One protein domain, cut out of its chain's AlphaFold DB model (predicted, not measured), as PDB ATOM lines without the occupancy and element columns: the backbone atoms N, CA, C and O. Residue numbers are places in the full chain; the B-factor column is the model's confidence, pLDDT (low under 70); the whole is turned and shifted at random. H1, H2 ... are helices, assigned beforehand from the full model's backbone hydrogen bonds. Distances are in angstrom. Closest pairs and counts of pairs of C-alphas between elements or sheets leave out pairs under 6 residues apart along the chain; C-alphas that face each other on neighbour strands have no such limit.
ATOM      1  N   LEU A   2     282.823 276.668 136.019       92.06
ATOM      2  CA  LEU A   2     282.534 275.535 135.123       92.06
ATOM      3  C   LEU A   2     282.945 275.809 133.672       92.06
ATOM      4  O   LEU A   2     283.600 274.963 133.091       92.06
ATOM      5  N   ASP A   3     282.687 277.012 133.151       95.38
ATOM      6  CA  ASP A   3     283.072 277.363 131.771       95.38
ATOM      7  C   ASP A   3     284.594 277.293 131.559       95.38
ATOM      8  O   ASP A   3     285.063 276.838 130.528       95.38
ATOM      9  N   LEU A   4     285.385 277.664 132.576       96.19
ATOM     10  CA  LEU A   4     286.845 277.528 132.530       96.19
ATOM     11  C   LEU A   4     287.273 276.054 132.506       96.19
ATOM     12  O   LEU A   4     288.210 275.711 131.797       96.19
ATOM     13  N   LEU A   5     286.618 275.197 133.301       96.12
ATOM     14  CA  LEU A   5     286.912 273.761 133.328       96.12
ATOM     15  C   LEU A   5     286.542 273.091 132.003       96.12
ATOM     16  O   LEU A   5     287.275 272.228 131.541       96.12
ATOM     17  N   GLU A   6     285.419 273.499 131.416       95.56
ATOM     18  CA  GLU A   6     284.932 273.039 130.116       95.56
ATOM     19  C   GLU A   6     285.910 273.423 129.004       95.56
ATOM     20  O   GLU A   6     286.463 272.536 128.361       95.56
ATOM     21  N   THR A   7     286.248 274.710 128.876       96.88
ATOM     22  CA  THR A   7     287.220 275.176 127.874       96.88
ATOM     23  C   THR A   7     288.601 274.537 128.054       96.88
ATOM     24  O   THR A   7     289.242 274.186 127.069       96.88
ATOM     25  N   ASP A   8     289.074 274.359 129.292       97.75
ATOM     26  CA  ASP A   8     290.360 273.697 129.554       97.75
ATOM     27  C   ASP A   8     290.355 272.217 129.136       97.75
ATOM     28  O   ASP A   8     291.329 271.745 128.554       97.75
ATOM     29  N   LEU A   9     289.269 271.486 129.406       95.94
ATOM     30  CA  LEU A   9     289.131 270.085 128.999       95.94
ATOM     31  C   LEU A   9     289.068 269.934 127.482       95.94
ATOM     32  O   LEU A   9     289.785 269.103 126.925       95.94
ATOM     33  N   GLU A  10     288.223 270.730 126.830       95.31
ATOM     34  CA  GLU A  10     288.031 270.695 125.381       95.31
ATOM     35  C   GLU A  10     289.324 271.036 124.643       95.31
ATOM     36  O   GLU A  10     289.728 270.305 123.738       95.31
ATOM     37  N   GLU A  11     290.014 272.099 125.065       96.69
ATOM     38  CA  GLU A  11     291.253 272.532 124.424       96.69
ATOM     39  C   GLU A  11     292.364 271.492 124.583       96.69
ATOM     40  O   GLU A  11     293.079 271.192 123.629       96.69
ATOM     41  N   ARG A  12     292.499 270.878 125.763       95.94
ATOM     42  CA  ARG A  12     293.525 269.848 125.970       95.94
ATOM     43  C   ARG A  12     293.228 268.563 125.213       95.94
ATOM     44  O   ARG A  12     294.152 267.993 124.641       95.94
ATOM     45  N   ASN A  13     291.962 268.147 125.156       95.06
ATOM     46  CA  ASN A  13     291.556 267.025 124.316       95.06
ATOM     47  C   ASN A  13     291.838 267.312 122.835       95.06
ATOM     48  O   ASN A  13     292.401 266.468 122.145       95.06
ATOM     49  N   ARG A  14     291.497 268.515 122.352       95.88
ATOM     50  CA  ARG A  14     291.769 268.946 120.974       95.88
ATOM     51  C   ARG A  14     293.257 268.858 120.644       95.88
ATOM     52  O   ARG A  14     293.611 268.282 119.621       95.88
ATOM     53  N   LEU A  15     294.119 269.379 121.518       95.75
ATOM     54  CA  LEU A  15     295.567 269.354 121.319       95.75
ATOM     55  C   LEU A  15     296.145 267.932 121.335       95.75
ATOM     56  O   LEU A  15     297.020 267.637 120.527       95.75
ATOM     57  N   ASP A  16     295.674 267.040 122.211       94.62
ATOM     58  CA  ASP A  16     296.130 265.641 122.209       94.62
ATOM     59  C   ASP A  16     295.727 264.908 120.921       94.62
ATOM     60  O   ASP A  16     296.553 264.205 120.332       94.62
ATOM     61  N   VAL A  17     294.495 265.128 120.445       93.38
ATOM     62  CA  VAL A  17     294.001 264.566 119.176       93.38
ATOM     63  C   VAL A  17     294.794 265.113 117.986       93.38
ATOM     64  O   VAL A  17     295.212 264.341 117.127       93.38
ATOM     65  N   GLU A  18     295.055 266.425 117.940       94.88
ATOM     66  CA  GLU A  18     295.874 267.057 116.892       94.88
ATOM     67  C   GLU A  18     297.323 266.543 116.896       94.88
ATOM     68  O   GLU A  18     297.926 266.376 115.836       94.88
ATOM     69  N   ASN A  19     297.868 266.241 118.076       92.75
ATOM     70  CA  ASN A  19     299.207 265.679 118.235       92.75
ATOM     71  C   ASN A  19     299.268 264.159 117.999       92.75
ATOM     72  O   ASN A  19     300.362 263.595 118.047       92.75
ATOM     73  N   GLY A  20     298.132 263.484 117.785       88.56
ATOM     74  CA  GLY A  20     298.062 262.026 117.638       88.56
ATOM     75  C   GLY A  20     298.566 261.273 118.873       88.56
ATOM     76  O   GLY A  20     299.242 260.256 118.742       88.56
ATOM     77  N   SER A  21     298.326 261.820 120.068       86.31
ATOM     78  CA  SER A  21     298.803 261.243 121.326       86.31
ATOM     79  C   SER A  21     297.774 260.285 121.919       86.31
ATOM     80  O   SER A  21     296.855 260.726 122.602       86.31
ATOM     81  N   ASP A  22     297.969 258.980 121.723       82.69
ATOM     82  CA  ASP A  22     297.054 257.940 122.227       82.69
ATOM     83  C   ASP A  22     296.866 257.993 123.762       82.69
ATOM     84  O   ASP A  22     295.766 257.794 124.267       82.69
ATOM     85  N   ASP A  23     297.919 258.343 124.512       85.38
ATOM     86  CA  ASP A  23     297.906 258.397 125.987       85.38
ATOM     87  C   ASP A  23     297.202 259.638 126.579       85.38
ATOM     88  O   ASP A  23     297.098 259.769 127.812       85.38
ATOM     89  N   MET A  24     296.772 260.568 125.716       92.12
ATOM     90  CA  MET A  24     296.074 261.815 126.051       92.12
ATOM     91  C   MET A  24     296.712 262.589 127.237       92.12
ATOM     92  O   MET A  24     296.067 262.846 128.270       92.12
ATOM     93  N   PRO A  25     298.022 262.916 127.166       93.06
ATOM     94  CA  PRO A  25     298.762 263.500 128.284       93.06
ATOM     95  C   PRO A  25     298.274 264.899 128.675       93.06
ATOM     96  O   PRO A  25     298.275 265.233 129.869       93.06
ATOM     97  N   LEU A  26     297.844 265.728 127.718       94.94
ATOM     98  CA  LEU A  26     297.333 267.061 128.019       94.94
ATOM     99  C   LEU A  26     295.982 266.956 128.726       94.94
ATOM    100  O   LEU A  26     295.808 267.574 129.779       94.94
ATOM    101  N   LEU A  27     295.064 266.123 128.243       95.12
ATOM    102  CA  LEU A  27     293.761 265.893 128.859       95.12
ATOM    103  C   LEU A  27     293.904 265.371 130.296       95.12
ATOM    104  O   LEU A  27     293.250 265.879 131.215       95.12
ATOM    105  N   ARG A  28     294.831 264.432 130.524       93.62
ATOM    106  CA  ARG A  28     295.170 263.926 131.866       93.62
ATOM    107  C   ARG A  28     295.665 265.023 132.804       93.62
ATOM    108  O   ARG A  28     295.448 264.950 134.011       93.62
ATOM    109  N   SER A  29     296.336 266.036 132.268       93.81
ATOM    110  CA  SER A  29     296.842 267.158 133.055       93.81
ATOM    111  C   SER A  29     295.802 268.258 133.301       93.81
ATOM    112  O   SER A  29     296.123 269.216 134.011       93.81
ATOM    113  N   SER A  30     294.592 268.156 132.722       96.25
ATOM    114  CA  SER A  30     293.527 269.169 132.826       96.25
ATOM    115  C   SER A  30     293.271 269.620 134.262       96.25
ATOM    116  O   SER A  30     293.542 268.909 135.236       96.25
ATOM    117  N   ILE A  31     292.739 270.830 134.417       95.81
ATOM    118  CA  ILE A  31     292.410 271.405 135.721       95.81
ATOM    119  C   ILE A  31     291.445 270.470 136.462       95.81
ATOM    120  O   ILE A  31     291.659 270.183 137.642       95.81
ATOM    121  N   LEU A  32     290.424 269.940 135.773       95.00
ATOM    122  CA  LEU A  32     289.487 268.990 136.374       95.00
ATOM    123  C   LEU A  32     290.193 267.698 136.808       95.00
ATOM    124  O   LEU A  32     290.030 267.279 137.956       95.00
ATOM    125  N   ALA A  33     291.008 267.098 135.935       93.56
ATOM    126  CA  ALA A  33     291.764 265.891 136.268       93.56
ATOM    127  C   ALA A  33     292.693 266.115 137.468       93.56
ATOM    128  O   ALA A  33     292.754 265.278 138.368       93.56
ATOM    129  N   SER A  34     293.332 267.282 137.544       91.62
ATOM    130  CA  SER A  34     294.187 267.680 138.663       91.62
ATOM    131  C   SER A  34     293.411 267.764 139.983       91.62
ATOM    132  O   SER A  34     293.882 267.254 141.002       91.62
ATOM    133  N   TYR A  35     292.205 268.346 139.987       90.06
ATOM    134  CA  TYR A  35     291.352 268.390 141.184       90.06
ATOM    135  C   TYR A  35     290.909 266.999 141.643       90.06
ATOM    136  O   TYR A  35     290.887 266.724 142.847       90.06
ATOM    137  N   ILE A  36     290.576 266.117 140.698       90.94
ATOM    138  CA  ILE A  36     290.190 264.735 140.998       90.94
ATOM    139  C   ILE A  36     291.399 263.962 141.556       90.94
ATOM    140  O   ILE A  36     291.304 263.356 142.625       90.94
ATOM    141  N   ALA A  37     292.564 264.066 140.909       86.56
ATOM    142  CA  ALA A  37     293.794 263.374 141.295       86.56
ATOM    143  C   ALA A  37     294.308 263.771 142.689       86.56
ATOM    144  O   ALA A  37     294.764 262.914 143.447       86.56
ATOM    145  N   GLN A  38     294.172 265.045 143.084       84.38
ATOM    146  CA  GLN A  38     294.512 265.508 144.440       84.38
ATOM    147  C   GLN A  38     293.743 264.760 145.541       84.38
ATOM    148  O   GLN A  38     294.192 264.690 146.688       84.38
ATOM    149  N   ARG A  39     292.566 264.213 145.218       75.88
ATOM    150  CA  ARG A  39     291.728 263.460 146.154       75.88
ATOM    151  C   ARG A  39     291.961 261.953 146.081       75.88
ATOM    152  O   ARG A  39     291.787 261.306 147.111       75.88
ATOM    153  N   SER A  40     292.430 261.425 144.948       64.56
ATOM    154  CA  SER A  40     292.738 259.999 144.752       64.56
ATOM    155  C   SER A  40     293.781 259.436 145.728       64.56
ATOM    156  O   SER A  40     293.796 258.237 145.975       64.56
ATOM    157  N   GLY A  41     294.622 260.285 146.332       56.41
ATOM    158  CA  GLY A  41     295.597 259.883 147.357       56.41
ATOM    159  C   GLY A  41     295.038 259.725 148.781       56.41
ATOM    160  O   GLY A  41     295.784 259.380 149.695       56.41
ATOM    161  N   ARG A  42     293.747 260.004 149.014       60.56
ATOM    162  CA  ARG A  42     293.080 259.820 150.317       60.56
ATOM    163  C   ARG A  42     292.323 258.488 150.297       60.56
ATOM    164  O   ARG A  42     291.853 258.071 149.251       60.56
ATOM    165  N   THR A  43     292.152 257.833 151.447       54.12
ATOM    166  CA  THR A  43     291.523 256.496 151.612       54.12
ATOM    167  C   THR A  43     290.053 256.381 151.161       54.12
ATOM    168  O   THR A  43     289.392 255.380 151.429       54.12
ATOM    169  N   THR A  44     289.507 257.402 150.507       62.47
ATOM    170  CA  THR A  44     288.117 257.497 150.065       62.47
ATOM    171  C   THR A  44     288.020 257.270 148.562       62.47
ATOM    172  O   THR A  44     288.662 257.995 147.808       62.47
ATOM    173  N   ASP A  45     287.168 256.329 148.142       84.44
ATOM    174  CA  ASP A  45     286.769 256.131 146.740       84.44
ATOM    175  C   ASP A  45     286.396 257.479 146.097       84.44
ATOM    176  O   ASP A  45     285.459 258.162 146.532       84.44
ATOM    177  N   VAL A  46     287.160 257.861 145.074       87.81
ATOM    178  CA  VAL A  46     287.029 259.126 144.341       87.81
ATOM    179  C   VAL A  46     285.625 259.271 143.773       87.81
ATOM    180  O   VAL A  46     285.015 260.333 143.897       87.81
ATOM    181  N   ALA A  47     285.069 258.187 143.233       89.00
ATOM    182  CA  ALA A  47     283.739 258.194 142.651       89.00
ATOM    183  C   ALA A  47     282.671 258.465 143.718       89.00
ATOM    184  O   ALA A  47     281.776 259.281 143.505       89.00
ATOM    185  N   MET A  48     282.798 257.879 144.916       89.06
ATOM    186  CA  MET A  48     281.902 258.207 146.032       89.06
ATOM    187  C   MET A  48     282.005 259.676 146.455       89.06
ATOM    188  O   MET A  48     280.991 260.270 146.824       89.06
ATOM    189  N   TRP A  49     283.201 260.263 146.432       89.38
ATOM    190  CA  TRP A  49     283.379 261.671 146.780       89.38
ATOM    191  C   TRP A  49     282.746 262.604 145.742       89.38
ATOM    192  O   TRP A  49     282.030 263.526 146.130       89.38
ATOM    193  N   ILE A  50     282.921 262.317 144.446       92.38
ATOM    194  CA  ILE A  50     282.249 263.060 143.369       92.38
ATOM    195  C   ILE A  50     280.730 262.968 143.523       92.38
ATOM    196  O   ILE A  50     280.061 263.997 143.491       92.38
ATOM    197  N   MET A  51     280.178 261.780 143.794       94.50
ATOM    198  CA  MET A  51     278.737 261.645 144.036       94.50
ATOM    199  C   MET A  51     278.271 262.445 145.255       94.50
ATOM    200  O   MET A  51     277.231 263.092 145.201       94.50
ATOM    201  N   LYS A  52     279.040 262.462 146.351       91.56
ATOM    202  CA  LYS A  52     278.710 263.301 147.514       91.56
ATOM    203  C   LYS A  52     278.697 264.788 147.168       91.56
ATOM    204  O   LYS A  52     277.859 265.503 147.699       91.56
ATOM    205  N   ALA A  53     279.611 265.245 146.314       91.31
ATOM    206  CA  ALA A  53     279.669 266.639 145.888       91.31
ATOM    207  C   ALA A  53     278.512 266.996 144.943       91.31
ATOM    208  O   ALA A  53     277.851 268.010 145.148       91.31
ATOM    209  N   LEU A  54     278.234 266.146 143.949       94.44
ATOM    210  CA  LEU A  54     277.153 266.353 142.983       94.44
ATOM    211  C   LEU A  54     275.786 266.409 143.670       94.44
ATOM    212  O   LEU A  54     274.999 267.298 143.375       94.44
ATOM    213  N   PHE A  55     275.525 265.508 144.616       94.25
ATOM    214  CA  PHE A  55     274.232 265.400 145.296       94.25
ATOM    215  C   PHE A  55     274.191 266.123 146.651       94.25
ATOM    216  O   PHE A  55     273.305 265.865 147.463       94.25
ATOM    217  N   ALA A  56     275.133 267.034 146.914       91.94
ATOM    218  CA  ALA A  56     275.103 267.850 148.119       91.94
ATOM    219  C   ALA A  56     273.868 268.767 148.113       91.94
ATOM    220  O   ALA A  56     273.646 269.558 147.189       91.94
ATOM    221  N   ASP A  57     273.078 268.656 149.177       86.38
ATOM    222  CA  ASP A  57     271.746 269.252 149.318       86.38
ATOM    223  C   ASP A  57     271.646 270.326 150.406       86.38
ATOM    224  O   ASP A  57     270.567 270.833 150.701       86.38
ATOM    225  N   GLY A  58     272.771 270.671 151.035       83.06
ATOM    226  CA  GLY A  58     272.787 271.604 152.162       83.06
ATOM    227  C   GLY A  58     272.157 271.042 153.443       83.06
ATOM    228  O   GLY A  58     272.017 271.777 154.420       83.06
ATOM    229  N   SER A  59     271.813 269.748 153.480       84.25
ATOM    230  CA  SER A  59     271.456 269.071 154.727       84.25
ATOM    231  C   SER A  59     272.636 269.079 155.698       84.25
ATOM    232  O   SER A  59     273.799 269.226 155.314       84.25
ATOM    233  N   THR A  60     272.367 268.823 156.979       83.31
ATOM    234  CA  THR A  60     273.422 268.728 158.000       83.31
ATOM    235  C   THR A  60     274.494 267.696 157.644       83.31
ATOM    236  O   THR A  60     275.657 267.868 158.009       83.31
ATOM    237  N   SER A  61     274.122 266.637 156.915       84.69
ATOM    238  CA  SER A  61     275.068 265.633 156.427       84.69
ATOM    239  C   SER A  61     276.006 266.213 155.361       84.69
ATOM    240  O   SER A  61     277.225 266.085 155.489       84.69
ATOM    241  N   SER A  62     275.462 266.946 154.388       86.06
ATOM    242  CA  SER A  62     276.212 267.614 153.321       86.06
ATOM    243  C   SER A  62     277.106 268.727 153.866       86.06
ATOM    244  O   SER A  62     278.303 268.741 153.584       86.06
ATOM    245  N   THR A  63     276.581 269.606 154.725       85.06
ATOM    246  CA  THR A  63     277.345 270.720 155.317       85.06
ATOM    247  C   THR A  63     278.477 270.238 156.222       85.06
ATOM    248  O   THR A  63     279.487 270.920 156.355       85.06
ATOM    249  N   SER A  64     278.365 269.043 156.820       86.19
ATOM    250  CA  SER A  64     279.468 268.464 157.601       86.19
ATOM    251  C   SER A  64     280.701 268.153 156.740       86.19
ATOM    252  O   SER A  64     281.833 268.304 157.203       86.19
ATOM    253  N   VAL A  65     280.483 267.766 155.479       85.44
ATOM    254  CA  VAL A  65     281.536 267.420 154.513       85.44
ATOM    255  C   VAL A  65     281.997 268.656 153.739       85.44
ATOM    256  O   VAL A  65     283.196 268.835 153.523       85.44
ATOM    257  N   PRO A 140     270.963 272.051 136.824       95.50
ATOM    258  CA  PRO A 140     271.716 272.226 135.582       95.50
ATOM    259  C   PRO A 140     273.229 272.330 135.810       95.50
ATOM    260  O   PRO A 140     274.017 271.745 135.074       95.50
ATOM    261  N   LEU A 141     273.662 273.008 136.880       94.94
ATOM    262  CA  LEU A 141     275.086 273.120 137.221       94.94
ATOM    263  C   LEU A 141     275.689 271.762 137.604       94.94
ATOM    264  O   LEU A 141     276.820 271.458 137.222       94.94
ATOM    265  N   ARG A 142     274.934 270.930 138.330       95.62
ATOM    266  CA  ARG A 142     275.354 269.568 138.694       95.62
ATOM    267  C   ARG A 142     275.460 268.670 137.471       95.62
ATOM    268  O   ARG A 142     276.429 267.930 137.349       95.62
ATOM    269  N   GLN A 143     274.491 268.755 136.566       96.94
ATOM    270  CA  GLN A 143     274.500 268.011 135.310       96.94
ATOM    271  C   GLN A 143     275.673 268.423 134.421       96.94
ATOM    272  O   GLN A 143     276.381 267.545 133.939       96.94
ATOM    273  N   ARG A 144     275.961 269.726 134.291       96.38
ATOM    274  CA  ARG A 144     277.166 270.204 133.591       96.38
ATOM    275  C   ARG A 144     278.434 269.628 134.210       96.38
ATOM    276  O   ARG A 144     279.269 269.085 133.498       96.38
ATOM    277  N   LEU A 145     278.569 269.676 135.537       96.25
ATOM    278  CA  LEU A 145     279.736 269.104 136.210       96.25
ATOM    279  C   LEU A 145     279.853 267.587 135.987       96.25
ATOM    280  O   LEU A 145     280.946 267.104 135.702       96.25
ATOM    281  N   PHE A 146     278.750 266.837 136.082       97.44
ATOM    282  CA  PHE A 146     278.742 265.405 135.770       97.44
ATOM    283  C   PHE A 146     279.133 265.146 134.312       97.44
ATOM    284  O   PHE A 146     279.940 264.256 134.058       97.44
ATOM    285  N   SER A 147     278.634 265.954 133.375       96.94
ATOM    286  CA  SER A 147     278.966 265.854 131.955       96.94
ATOM    287  C   SER A 147     280.469 266.022 131.706       96.94
ATOM    288  O   SER A 147     281.056 265.206 130.998       96.94
ATOM    289  N   LEU A 148     281.117 266.988 132.370       96.44
ATOM    290  CA  LEU A 148     282.570 267.184 132.295       96.44
ATOM    291  C   LEU A 148     283.359 266.009 132.894       96.44
ATOM    292  O   LEU A 148     284.357 265.577 132.320       96.44
ATOM    293  N   VAL A 149     282.913 265.464 134.031       95.94
ATOM    294  CA  VAL A 149     283.547 264.280 134.642       95.94
ATOM    295  C   VAL A 149     283.383 263.053 133.744       95.94
ATOM    296  O   VAL A 149     284.344 262.311 133.544       95.94
ATOM    297  N   SER A 150     282.191 262.853 133.179       95.62
ATOM    298  CA  SER A 150     281.898 261.777 132.229       95.62
ATOM    299  C   SER A 150     282.773 261.889 130.984       95.62
ATOM    300  O   SER A 150     283.370 260.893 130.585       95.62
ATOM    301  N   TYR A 151     282.901 263.092 130.420       95.00
ATOM    302  CA  TYR A 151     283.758 263.361 129.269       95.00
ATOM    303  C   TYR A 151     285.226 263.034 129.558       95.00
ATOM    304  O   TYR A 151     285.856 262.311 128.794       95.00
ATOM    305  N   LEU A 152     285.746 263.484 130.703       95.38
ATOM    306  CA  LEU A 152     287.118 263.195 131.116       95.38
ATOM    307  C   LEU A 152     287.374 261.691 131.311       95.38
ATOM    308  O   LEU A 152     288.425 261.197 130.917       95.38
ATOM    309  N   CYS A 153     286.440 260.958 131.929       94.19
ATOM    310  CA  CYS A 153     286.598 259.514 132.142       94.19
ATOM    311  C   CYS A 153     286.498 258.728 130.830       94.19
ATOM    312  O   CYS A 153     287.194 257.732 130.670       94.19
ATOM    313  N   TYR A 154     285.665 259.182 129.891       92.56
ATOM    314  CA  TYR A 154     285.559 258.585 128.560       92.56
ATOM    315  C   TYR A 154     286.813 258.837 127.712       92.56
ATOM    316  O   TYR A 154     287.317 257.923 127.070       92.56
ATOM    317  N   GLY A 155     287.346 260.062 127.743       91.94
ATOM    318  CA  GLY A 155     288.520 260.459 126.960       91.94
ATOM    319  C   GLY A 155     289.856 259.889 127.452       91.94
ATOM    320  O   GLY A 155     290.876 260.129 126.820       91.94
ATOM    321  N   LEU A 156     289.876 259.148 128.566       91.50
ATOM    322  CA  LEU A 156     291.081 258.542 129.147       91.50
ATOM    323  C   LEU A 156     290.905 257.022 129.341       91.50
ATOM    324  O   LEU A 156     290.953 256.557 130.480       91.50
ATOM    325  N   PRO A 157     290.701 256.228 128.274       80.31
ATOM    326  CA  PRO A 157     290.247 254.838 128.380       80.31
ATOM    327  C   PRO A 157     291.200 253.918 129.159       80.31
ATOM    328  O   PRO A 157     290.737 253.072 129.923       80.31
ATOM    329  N   ASP A 158     292.518 254.100 129.036       85.50
ATOM    330  CA  ASP A 158     293.494 253.200 129.669       85.50
ATOM    331  C   ASP A 158     293.685 253.453 131.166       85.50
ATOM    332  O   ASP A 158     294.050 252.565 131.935       85.50
ATOM    333  N   THR A 159     293.479 254.694 131.602       87.19
ATOM    334  CA  THR A 159     293.748 255.118 132.987       87.19
ATOM    335  C   THR A 159     292.802 256.245 133.397       87.19
ATOM    336  O   THR A 159     293.245 257.351 133.740       87.19
ATOM    337  N   PRO A 160     291.484 255.988 133.362       89.69
ATOM    338  CA  PRO A 160     290.513 257.006 133.694       89.69
ATOM    339  C   PRO A 160     290.590 257.315 135.197       89.69
ATOM    340  O   PRO A 160     290.882 256.425 136.004       89.69
ATOM    341  N   PRO A 161     290.288 258.555 135.622       90.12
ATOM    342  CA  PRO A 161     290.228 258.883 137.046       90.12
ATOM    343  C   PRO A 161     289.197 258.031 137.801       90.12
ATOM    344  O   PRO A 161     289.366 257.755 138.990       90.12
ATOM    345  N   ILE A 162     288.123 257.642 137.108       92.00
ATOM    346  CA  ILE A 162     287.069 256.739 137.563       92.00
ATOM    347  C   ILE A 162     286.670 255.867 136.371       92.00
ATOM    348  O   ILE A 162     286.442 256.396 135.287       92.00
ATOM    349  N   ASP A 163     286.537 254.557 136.576       92.19
ATOM    350  CA  ASP A 163     285.960 253.659 135.569       92.19
ATOM    351  C   ASP A 163     284.593 254.176 135.077       92.19
ATOM    352  O   ASP A 163     283.716 254.497 135.884       92.19
ATOM    353  N   PHE A 164     284.415 254.259 133.757       91.94
ATOM    354  CA  PHE A 164     283.245 254.895 133.145       91.94
ATOM    355  C   PHE A 164     281.931 254.213 133.556       91.94
ATOM    356  O   PHE A 164     280.970 254.891 133.925       91.94
ATOM    357  N   SER A 165     281.912 252.877 133.594       91.81
ATOM    358  CA  SER A 165     280.725 252.115 134.005       91.81
ATOM    359  C   SER A 165     280.396 252.350 135.482       91.81
ATOM    360  O   SER A 165     279.244 252.583 135.844       91.81
TER     361      SER A 165
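What this domain is: This is residues 2 to 65 and 140 to 165 of the 350 residues of the protein "Putative major facilitator superfamily transporter protein" of Rosellinia necatrix (UniProt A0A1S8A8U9). Two long helices, H1 and H6, run partly side by side, with H3 across H1 and H2 beside it; H4 sits near the beginning of H6, and H5 makes one far end. The printed part has 90 residues with six named helices, H1 to H6 in order, all helix. It is compact, radius of gyration of the C-alphas 14.0 A, spanning 48 by 28 by 22 A.

Where its parts are: H1, residues 2 to 18, is 24.1 A long from C-alpha 2 at (282.534, 275.535, 135.123). H6, residues 140 to 154, is 20.7 A long, ending at C-alpha 154 at (285.559, 258.585, 128.560). H2 is residues 25 to 28, H3 31 to 40, H4 46 to 54, H5 60 to 65.

How they stand to each other: H1, with residues 2 to 9 alone, touches H6 at a shallow tilt of 22 degrees, the same way; closest C-alphas Glu 6 and Leu 148, 6.7 A. Every O i to N i+4 pair is within hydrogen-bond range in H1, H4 and H6, 5 of 6 in H3, 1 of 2 in H5; H2 is too short.

The domain as a whole: Residues 66 to 139 are not printed; C-alphas 65 and 140 are 21.9 A apart. Residues 40 to 44 have pLDDT under 70.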